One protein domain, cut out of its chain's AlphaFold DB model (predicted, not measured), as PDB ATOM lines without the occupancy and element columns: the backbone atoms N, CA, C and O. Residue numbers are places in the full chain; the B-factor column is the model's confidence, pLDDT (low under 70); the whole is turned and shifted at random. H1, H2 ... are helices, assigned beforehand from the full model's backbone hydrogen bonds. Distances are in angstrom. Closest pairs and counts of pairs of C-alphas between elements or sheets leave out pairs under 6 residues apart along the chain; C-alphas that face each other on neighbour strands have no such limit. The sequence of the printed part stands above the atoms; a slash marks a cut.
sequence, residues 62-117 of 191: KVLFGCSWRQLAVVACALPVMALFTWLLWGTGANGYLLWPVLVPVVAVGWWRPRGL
ATOM      1  N   LYS A  62     -58.824 -22.011 -58.925       56.00
ATOM      2  CA  LYS A  62     -58.014 -21.832 -57.725       56.00
ATOM      3  C   LYS A  62     -57.310 -23.149 -57.449       56.00
ATOM      4  O   LYS A  62     -57.958 -24.125 -57.091       56.00
ATOM      5  N   VAL A  63     -56.002 -23.172 -57.681       64.44
ATOM      6  CA  VAL A  63     -55.290 -24.433 -57.916       64.44
ATOM      7  C   VAL A  63     -55.029 -25.230 -56.634       64.44
ATOM      8  O   VAL A  63     -54.793 -26.418 -56.732       64.44
ATOM      9  N   LEU A  64     -55.182 -24.641 -55.445       52.41
ATOM     10  CA  LEU A  64     -55.384 -25.341 -54.166       52.41
ATOM     11  C   LEU A  64     -55.979 -24.336 -53.165       52.41
ATOM     12  O   LEU A  64     -55.507 -23.202 -53.071       52.41
ATOM     13  N   PHE A  65     -57.035 -24.723 -52.442       52.44
ATOM     14  CA  PHE A  65     -57.612 -23.960 -51.315       52.44
ATOM     15  C   PHE A  65     -57.994 -22.490 -51.573       52.44
ATOM     16  O   PHE A  65     -58.091 -21.691 -50.648       52.44
ATOM     17  N   GLY A  66     -58.239 -22.090 -52.820       62.09
ATOM     18  CA  GLY A  66     -58.601 -20.701 -53.100       62.09
ATOM     19  C   GLY A  66     -57.423 -19.747 -53.313       62.09
ATOM     20  O   GLY A  66     -57.671 -18.577 -53.608       62.09
ATOM     21  N   CYS A  67     -56.179 -20.232 -53.228       59.00
ATOM     22  CA  CYS A  67     -54.981 -19.441 -53.503       59.00
ATOM     23  C   CYS A  67     -54.675 -19.382 -55.006       59.00
ATOM     24  O   CYS A  67     -54.853 -20.351 -55.750       59.00
ATOM     25  N   SER A  68     -54.202 -18.222 -55.457       69.94
ATOM     26  CA  SER A  68     -53.675 -18.051 -56.814       69.94
ATOM     27  C   SER A  68     -52.328 -18.772 -56.958       69.94
ATOM     28  O   SER A  68     -51.549 -18.835 -56.008       69.94
ATOM     29  N   TRP A  69     -52.005 -19.261 -58.161       71.81
ATOM     30  CA  TRP A  69     -50.706 -19.894 -58.465       71.81
ATOM     31  C   TRP A  69     -49.505 -18.998 -58.099       71.81
ATOM     32  O   TRP A  69     -48.426 -19.472 -57.762       71.81
ATOM     33  N   ARG A  70     -49.722 -17.678 -58.092       72.81
ATOM     34  CA  ARG A  70     -48.751 -16.657 -57.680       72.81
ATOM     35  C   ARG A  70     -48.467 -16.672 -56.191       72.81
ATOM     36  O   ARG A  70     -47.311 -16.603 -55.803       72.81
ATOM     37  N   GLN A  71     -49.508 -16.771 -55.371       76.62
ATOM     38  CA  GLN A  71     -49.342 -16.890 -53.926       76.62
ATOM     39  C   GLN A  71     -48.602 -18.181 -53.591       76.62
ATOM     40  O   GLN A  71     -47.723 -18.154 -52.743       76.62
ATOM     41  N   LEU A  72     -48.867 -19.272 -54.320       79.06
ATOM     42  CA  LEU A  72     -48.094 -20.503 -54.165       79.06
ATOM     43  C   LEU A  72     -46.629 -20.332 -54.573       79.06
ATOM     44  O   LEU A  72     -45.759 -20.715 -53.801       79.06
ATOM     45  N   ALA A  73     -46.336 -19.720 -55.723       80.19
ATOM     46  CA  ALA A  73     -44.956 -19.482 -56.151       80.19
ATOM     47  C   ALA A  73     -44.198 -18.559 -55.182       80.19
ATOM     48  O   ALA A  73     -43.059 -18.831 -54.818       80.19
ATOM     49  N   VAL A  74     -44.843 -17.492 -54.711       81.94
ATOM     50  CA  VAL A  74     -44.239 -16.545 -53.769       81.94
ATOM     51  C   VAL A  74     -44.038 -17.182 -52.405       81.94
ATOM     52  O   VAL A  74     -42.969 -17.012 -51.840       81.94
ATOM     53  N   VAL A  75     -44.993 -17.960 -51.890       81.38
ATOM     54  CA  VAL A  75     -44.806 -18.717 -50.641       81.38
ATOM     55  C   VAL A  75     -43.691 -19.751 -50.805       81.38
ATOM     56  O   VAL A  75     -42.816 -19.837 -49.947       81.38
ATOM     57  N   ALA A  76     -43.651 -20.469 -51.930       83.81
ATOM     58  CA  ALA A  76     -42.604 -21.444 -52.225       83.81
ATOM     59  C   ALA A  76     -41.204 -20.813 -52.308       83.81
ATOM     60  O   ALA A  76     -40.241 -21.446 -51.891       83.81
ATOM     61  N   CYS A  77     -41.074 -19.572 -52.791       83.12
ATOM     62  CA  CYS A  77     -39.806 -18.834 -52.791       83.12
ATOM     63  C   CYS A  77     -39.516 -18.124 -51.457       83.12
ATOM     64  O   CYS A  77     -38.358 -18.011 -51.065       83.12
ATOM     65  N   ALA A  78     -40.535 -17.652 -50.738       81.56
ATOM     66  CA  ALA A  78     -40.377 -16.948 -49.467       81.56
ATOM     67  C   ALA A  78     -39.897 -17.885 -48.356       81.56
ATOM     68  O   ALA A  78     -39.031 -17.505 -47.577       81.56
ATOM     69  N   LEU A  79     -40.419 -19.114 -48.298       84.12
ATOM     70  CA  LEU A  79     -40.042 -20.111 -47.292       84.12
ATOM     71  C   LEU A  79     -38.530 -20.413 -47.247       84.12
ATOM     72  O   LEU A  79     -37.963 -20.316 -46.159       84.12
ATOM     73  N   PRO A  80     -37.835 -20.725 -48.361       85.88
ATOM     74  CA  PRO A  80     -36.396 -20.980 -48.329       85.88
ATOM     75  C   PRO A  80     -35.583 -19.719 -48.019       85.88
ATOM     76  O   PRO A  80     -34.596 -19.806 -47.294       85.88
ATOM     77  N   VAL A  81     -36.005 -18.544 -48.500       84.19
ATOM     78  CA  VAL A  81     -35.337 -17.270 -48.178       84.19
ATOM     79  C   VAL A  81     -35.447 -16.970 -46.683       84.19
ATOM     80  O   VAL A  81     -34.456 -16.620 -46.048       84.19
ATOM     81  N   MET A  82     -36.626 -17.177 -46.097       81.50
ATOM     82  CA  MET A  82     -36.866 -17.020 -44.662       81.50
ATOM     83  C   MET A  82     -36.084 -18.039 -43.837       81.50
ATOM     84  O   MET A  82     -35.497 -17.674 -42.821       81.50
ATOM     85  N   ALA A  83     -36.028 -19.299 -44.276       83.31
ATOM     86  CA  ALA A  83     -35.247 -20.339 -43.612       83.31
ATOM     87  C   ALA A  83     -33.747 -20.008 -43.623       83.31
ATOM     88  O   ALA A  83     -33.099 -20.073 -42.581       83.31
ATOM     89  N   LEU A  84     -33.213 -19.572 -44.769       85.38
ATOM     90  CA  LEU A  84     -31.821 -19.150 -44.904       85.38
ATOM     91  C   LEU A  84     -31.508 -17.943 -44.011       85.38
ATOM     92  O   LEU A  84     -30.493 -17.931 -43.323       85.38
ATOM     93  N   PHE A  85     -32.390 -16.944 -43.986       80.88
ATOM     94  CA  PHE A  85     -32.205 -15.745 -43.169       80.88
ATOM     95  C   PHE A  85     -32.282 -16.054 -41.667       80.88
ATOM     96  O   PHE A  85     -31.482 -15.548 -40.885       80.88
ATOM     97  N   THR A  86     -33.191 -16.947 -41.265       80.62
ATOM     98  CA  THR A  86     -33.297 -17.425 -39.876       80.62
ATOM     99  C   THR A  86     -32.059 -18.222 -39.471       80.62
ATOM    100  O   THR A  86     -31.560 -18.044 -38.366       80.62
ATOM    101  N   TRP A  87     -31.528 -19.058 -40.370       82.06
ATOM    102  CA  TRP A  87     -30.283 -19.796 -40.155       82.06
ATOM    103  C   TRP A  87     -29.078 -18.862 -39.990       82.06
ATOM    104  O   TRP A  87     -28.299 -19.023 -39.059       82.06
ATOM    105  N   LEU A  88     -28.950 -17.847 -40.850       80.00
ATOM    106  CA  LEU A  88     -27.877 -16.844 -40.783       80.00
ATOM    107  C   LEU A  88     -27.925 -15.998 -39.504       80.00
ATOM    108  O   LEU A  88     -26.886 -15.577 -39.003       80.00
ATOM    109  N   LEU A  89     -29.122 -15.740 -38.977       77.75
ATOM    110  CA  LEU A  89     -29.313 -14.988 -37.735       77.75
ATOM    111  C   LEU A  89     -29.249 -15.870 -36.479       77.75
ATOM    112  O   LEU A  89     -29.207 -15.333 -35.366       77.75
ATOM    113  N   TRP A  90     -29.209 -17.199 -36.635       73.69
ATOM    114  CA  TRP A  90     -29.160 -18.150 -35.529       73.69
ATOM    115  C   TRP A  90     -27.860 -17.963 -34.737       73.69
ATOM    116  O   TRP A  90     -26.772 -18.277 -35.207       73.69
ATOM    117  N   GLY A  91     -27.975 -17.419 -33.523       69.75
ATOM    118  CA  GLY A  91     -26.839 -17.138 -32.633       69.75
ATOM    119  C   GLY A  91     -26.527 -15.654 -32.422       69.75
ATOM    120  O   GLY A  91     -25.792 -15.319 -31.501       69.75
ATOM    121  N   THR A  92     -27.131 -14.749 -33.195       72.88
ATOM    122  CA  THR A  92     -26.923 -13.293 -33.038       72.88
ATOM    123  C   THR A  92     -27.826 -12.651 -31.977       72.88
ATOM    124  O   THR A  92     -27.677 -11.471 -31.675       72.88
ATOM    125  N   GLY A  93     -28.795 -13.396 -31.428       67.50
ATOM    126  CA  GLY A  93     -29.819 -12.857 -30.518       67.50
ATOM    127  C   GLY A  93     -30.763 -11.842 -31.180       67.50
ATOM    128  O   GLY A  93     -31.579 -11.223 -30.498       67.50
ATOM    129  N   ALA A  94     -30.663 -11.656 -32.501       65.38
ATOM    130  CA  ALA A  94     -31.506 -10.744 -33.251       65.38
ATOM    131  C   ALA A  94     -32.953 -11.256 -33.261       65.38
ATOM    132  O   ALA A  94     -33.272 -12.308 -33.813       65.38
ATOM    133  N   ASN A  95     -33.828 -10.489 -32.615       64.94
ATOM    134  CA  ASN A  95     -35.243 -10.803 -32.479       64.94
ATOM    135  C   ASN A  95     -35.958 -10.801 -33.841       64.94
ATOM    136  O   ASN A  95     -35.605 -10.042 -34.746       64.94
ATOM    137  N   GLY A  96     -37.035 -11.591 -33.941       68.75
ATOM    138  CA  GLY A  96     -37.843 -11.810 -35.153       68.75
ATOM    139  C   GLY A  96     -38.375 -10.553 -35.863       68.75
ATOM    140  O   GLY A  96     -38.869 -10.634 -36.985       68.75
ATOM    141  N   TYR A  97     -38.223  -9.375 -35.260       75.19
ATOM    142  CA  TYR A  97     -38.480  -8.075 -35.876       75.19
ATOM    143  C   TYR A  97     -37.633  -7.808 -37.129       75.19
ATOM    144  O   TYR A  97     -38.125  -7.144 -38.037       75.19
ATOM    145  N   LEU A  98     -36.421  -8.371 -37.242       76.31
ATOM    146  CA  LEU A  98     -35.608  -8.249 -38.464       76.31
ATOM    147  C   LEU A  98     -36.189  -9.022 -39.656       76.31
ATOM    148  O   LEU A  98     -35.874  -8.700 -40.800       76.31
ATOM    149  N   LEU A  99     -37.059 -10.009 -39.417       74.00
ATOM    150  CA  LEU A  99     -37.689 -10.759 -40.501       74.00
ATOM    151  C   LEU A  99     -38.843  -9.993 -41.152       74.00
ATOM    152  O   LEU A  99     -39.093 -10.176 -42.338       74.00
ATOM    153  N   TRP A 100     -39.523  -9.106 -40.424       78.25
ATOM    154  CA  TRP A 100     -40.637  -8.315 -40.957       78.25
ATOM    155  C   TRP A 100     -40.287  -7.464 -42.190       78.25
ATOM    156  O   TRP A 100     -41.006  -7.580 -43.185       78.25
ATOM    157  N   PRO A 101     -39.205  -6.663 -42.216       80.94
ATOM    158  CA  PRO A 101     -38.855  -5.874 -43.400       80.94
ATOM    159  C   PRO A 101     -38.437  -6.727 -44.604       80.94
ATOM    160  O   PRO A 101     -38.489  -6.234 -45.725       80.94
ATOM    161  N   VAL A 102     -38.055  -7.992 -44.402       76.62
ATOM    162  CA  VAL A 102     -37.739  -8.938 -45.488       76.62
ATOM    163  C   VAL A 102     -39.002  -9.662 -45.964       76.62
ATOM    164  O   VAL A 102     -39.224  -9.812 -47.163       76.62
ATOM    165  N   LEU A 103     -39.872 -10.063 -45.039       77.44
ATOM    166  CA  LEU A 103     -41.090 -10.815 -45.328       77.44
ATOM    167  C   LEU A 103     -42.156  -9.954 -46.018       77.44
ATOM    168  O   LEU A 103     -42.771 -10.388 -46.992       77.44
ATOM    169  N   VAL A 104     -42.371  -8.730 -45.529       81.94
ATOM    170  CA  VAL A 104     -43.407  -7.815 -46.029       81.94
ATOM    171  C   VAL A 104     -43.273  -7.528 -47.529       81.94
ATOM    172  O   VAL A 104     -44.271  -7.709 -48.227       81.94
ATOM    173  N   PRO A 105     -42.107  -7.136 -48.082       77.25
ATOM    174  CA  PRO A 105     -41.991  -6.883 -49.516       77.25
ATOM    175  C   PRO A 105     -42.166  -8.156 -50.351       77.25
ATOM    176  O   PRO A 105     -42.790  -8.100 -51.407       77.25
ATOM    177  N   VAL A 106     -41.693  -9.314 -49.873       79.38
ATOM    178  CA  VAL A 106     -41.835 -10.589 -50.595       79.38
ATOM    179  C   VAL A 106     -43.309 -10.980 -50.721       79.38
ATOM    180  O   VAL A 106     -43.784 -11.289 -51.815       79.38
ATOM    181  N   VAL A 107     -44.067 -10.893 -49.628       77.25
ATOM    182  CA  VAL A 107     -45.508 -11.187 -49.632       77.25
ATOM    183  C   VAL A 107     -46.291 -10.116 -50.399       77.25
ATOM    184  O   VAL A 107     -47.202 -10.451 -51.160       77.25
ATOM    185  N   ALA A 108     -45.917  -8.839 -50.268       79.88
ATOM    186  CA  ALA A 108     -46.557  -7.731 -50.975       79.88
ATOM    187  C   ALA A 108     -46.434  -7.866 -52.499       79.88
ATOM    188  O   ALA A 108     -47.408  -7.623 -53.208       79.88
ATOM    189  N   VAL A 109     -45.290  -8.331 -53.014       74.38
ATOM    190  CA  VAL A 109     -45.114  -8.633 -54.446       74.38
ATOM    191  C   VAL A 109     -46.062  -9.745 -54.903       74.38
ATOM    192  O   VAL A 109     -46.627  -9.662 -55.993       74.38
ATOM    193  N   GLY A 110     -46.311 -10.753 -54.063       73.88
ATOM    194  CA  GLY A 110     -47.295 -11.799 -54.356       73.88
ATOM    195  C   GLY A 110     -48.741 -11.312 -54.390       73.88
ATOM    196  O   GLY A 110     -49.567 -11.904 -55.088       73.88
ATOM    197  N   TRP A 111     -49.040 -10.219 -53.687       74.50
ATOM    198  CA  TRP A 111     -50.378  -9.632 -53.603       74.50
ATOM    199  C   TRP A 111     -50.593  -8.402 -54.493       74.50
ATOM    200  O   TRP A 111     -51.719  -7.912 -54.619       74.50
ATOM    201  N   TRP A 112     -49.542  -7.908 -55.147       72.06
ATOM    202  CA  TRP A 112     -49.612  -6.733 -56.006       72.06
ATOM    203  C   TRP A 112     -50.397  -7.036 -57.298       72.06
ATOM    204  O   TRP A 112     -49.879  -7.625 -58.250       72.06
ATOM    205  N   ARG A 113     -51.673  -6.618 -57.353       67.94
ATOM    206  CA  ARG A 113     -52.540  -6.669 -58.552       67.94
ATOM    207  C   ARG A 113     -52.691  -5.276 -59.179       67.94
ATOM    208  O   ARG A 113     -53.536  -4.500 -58.725       67.94
ATOM    209  N   PRO A 114     -51.980  -4.945 -60.270       57.66
ATOM    210  CA  PRO A 114     -52.271  -3.725 -61.003       57.66
ATOM    211  C   PRO A 114     -53.603  -3.890 -61.756       57.66
ATOM    212  O   PRO A 114     -53.738  -4.725 -62.649       57.66
ATOM    213  N   ARG A 115     -54.606  -3.082 -61.384       49.81
ATOM    214  CA  ARG A 115     -55.854  -2.851 -62.149       49.81
ATOM    215  C   ARG A 115     -56.767  -4.074 -62.364       49.81
ATOM    216  O   ARG A 115     -57.592  -4.061 -63.269       49.81
ATOM    217  N   GLY A 116     -56.658  -5.119 -61.539       58.44
ATOM    218  CA  GLY A 116     -57.570  -6.273 -61.594       58.44
ATOM    219  C   GLY A 116     -57.419  -7.173 -62.831       58.44
ATOM    220  O   GLY A 116     -58.205  -8.103 -62.995       58.44
ATOM    221  N   LEU A 117     -56.403  -6.941 -63.671       57.09
ATOM    222  CA  LEU A 117     -56.019  -7.848 -64.753       57.09
ATOM    223  C   LEU A 117     -55.052  -8.918 -64.236       57.09
ATOM    224  O   LEU A 117     -54.220  -8.649 -63.368       57.09
TER     225      LEU A 117
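Overview. This is residues 62 to 117 of the 191 residues of the protein "PrgI family protein" of Quadrisphaera sp. DD2A (UniProt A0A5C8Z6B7). The model is a helical hairpin: a long helix, H1, and a shorter one, H2, lie side by side and run opposite ways, joined by a loop at one end. Beyond H2, residues 112 to 117 stick out as a tail. The printed part has 56 residues with two named helices, H1 then H2, and no named strand; its class is all helix. It is loose, with a radius of gyration of the C-alphas of 13.9 A, and elongated, spanning 43 by 22 by 13 A.

Arrangement. H1, residues 69 to 89, touches H2, residues 100 to 111; the closest C-alphas, those of Gln 71 and Gly 110, are 5.5 A apart. Their tilt is shallow, 12 degrees. Of the O i to N i+4 pairs, 15 of 17 in H1 and 6 of 8 in H2 are within hydrogen-bond range.

Along the chain. H1 begins at C-alpha 69 (-50.706, -19.894, -58.465) and is 30.2 A long from first to last C-alpha. H2, 16.0 A long, ends at C-alpha 111 (-50.378, -9.632, -53.603).

Size, cuts and confidence. The C-alphas farthest apart, those of Gly 91 and Leu 117, are 44.4 A apart. The printed part has no cut, and the link from H1 to H2 is short, with 10 residues. The pLDDT is under 70 at residues 62 to 68, 91, 93 to 96 and 113 to 117.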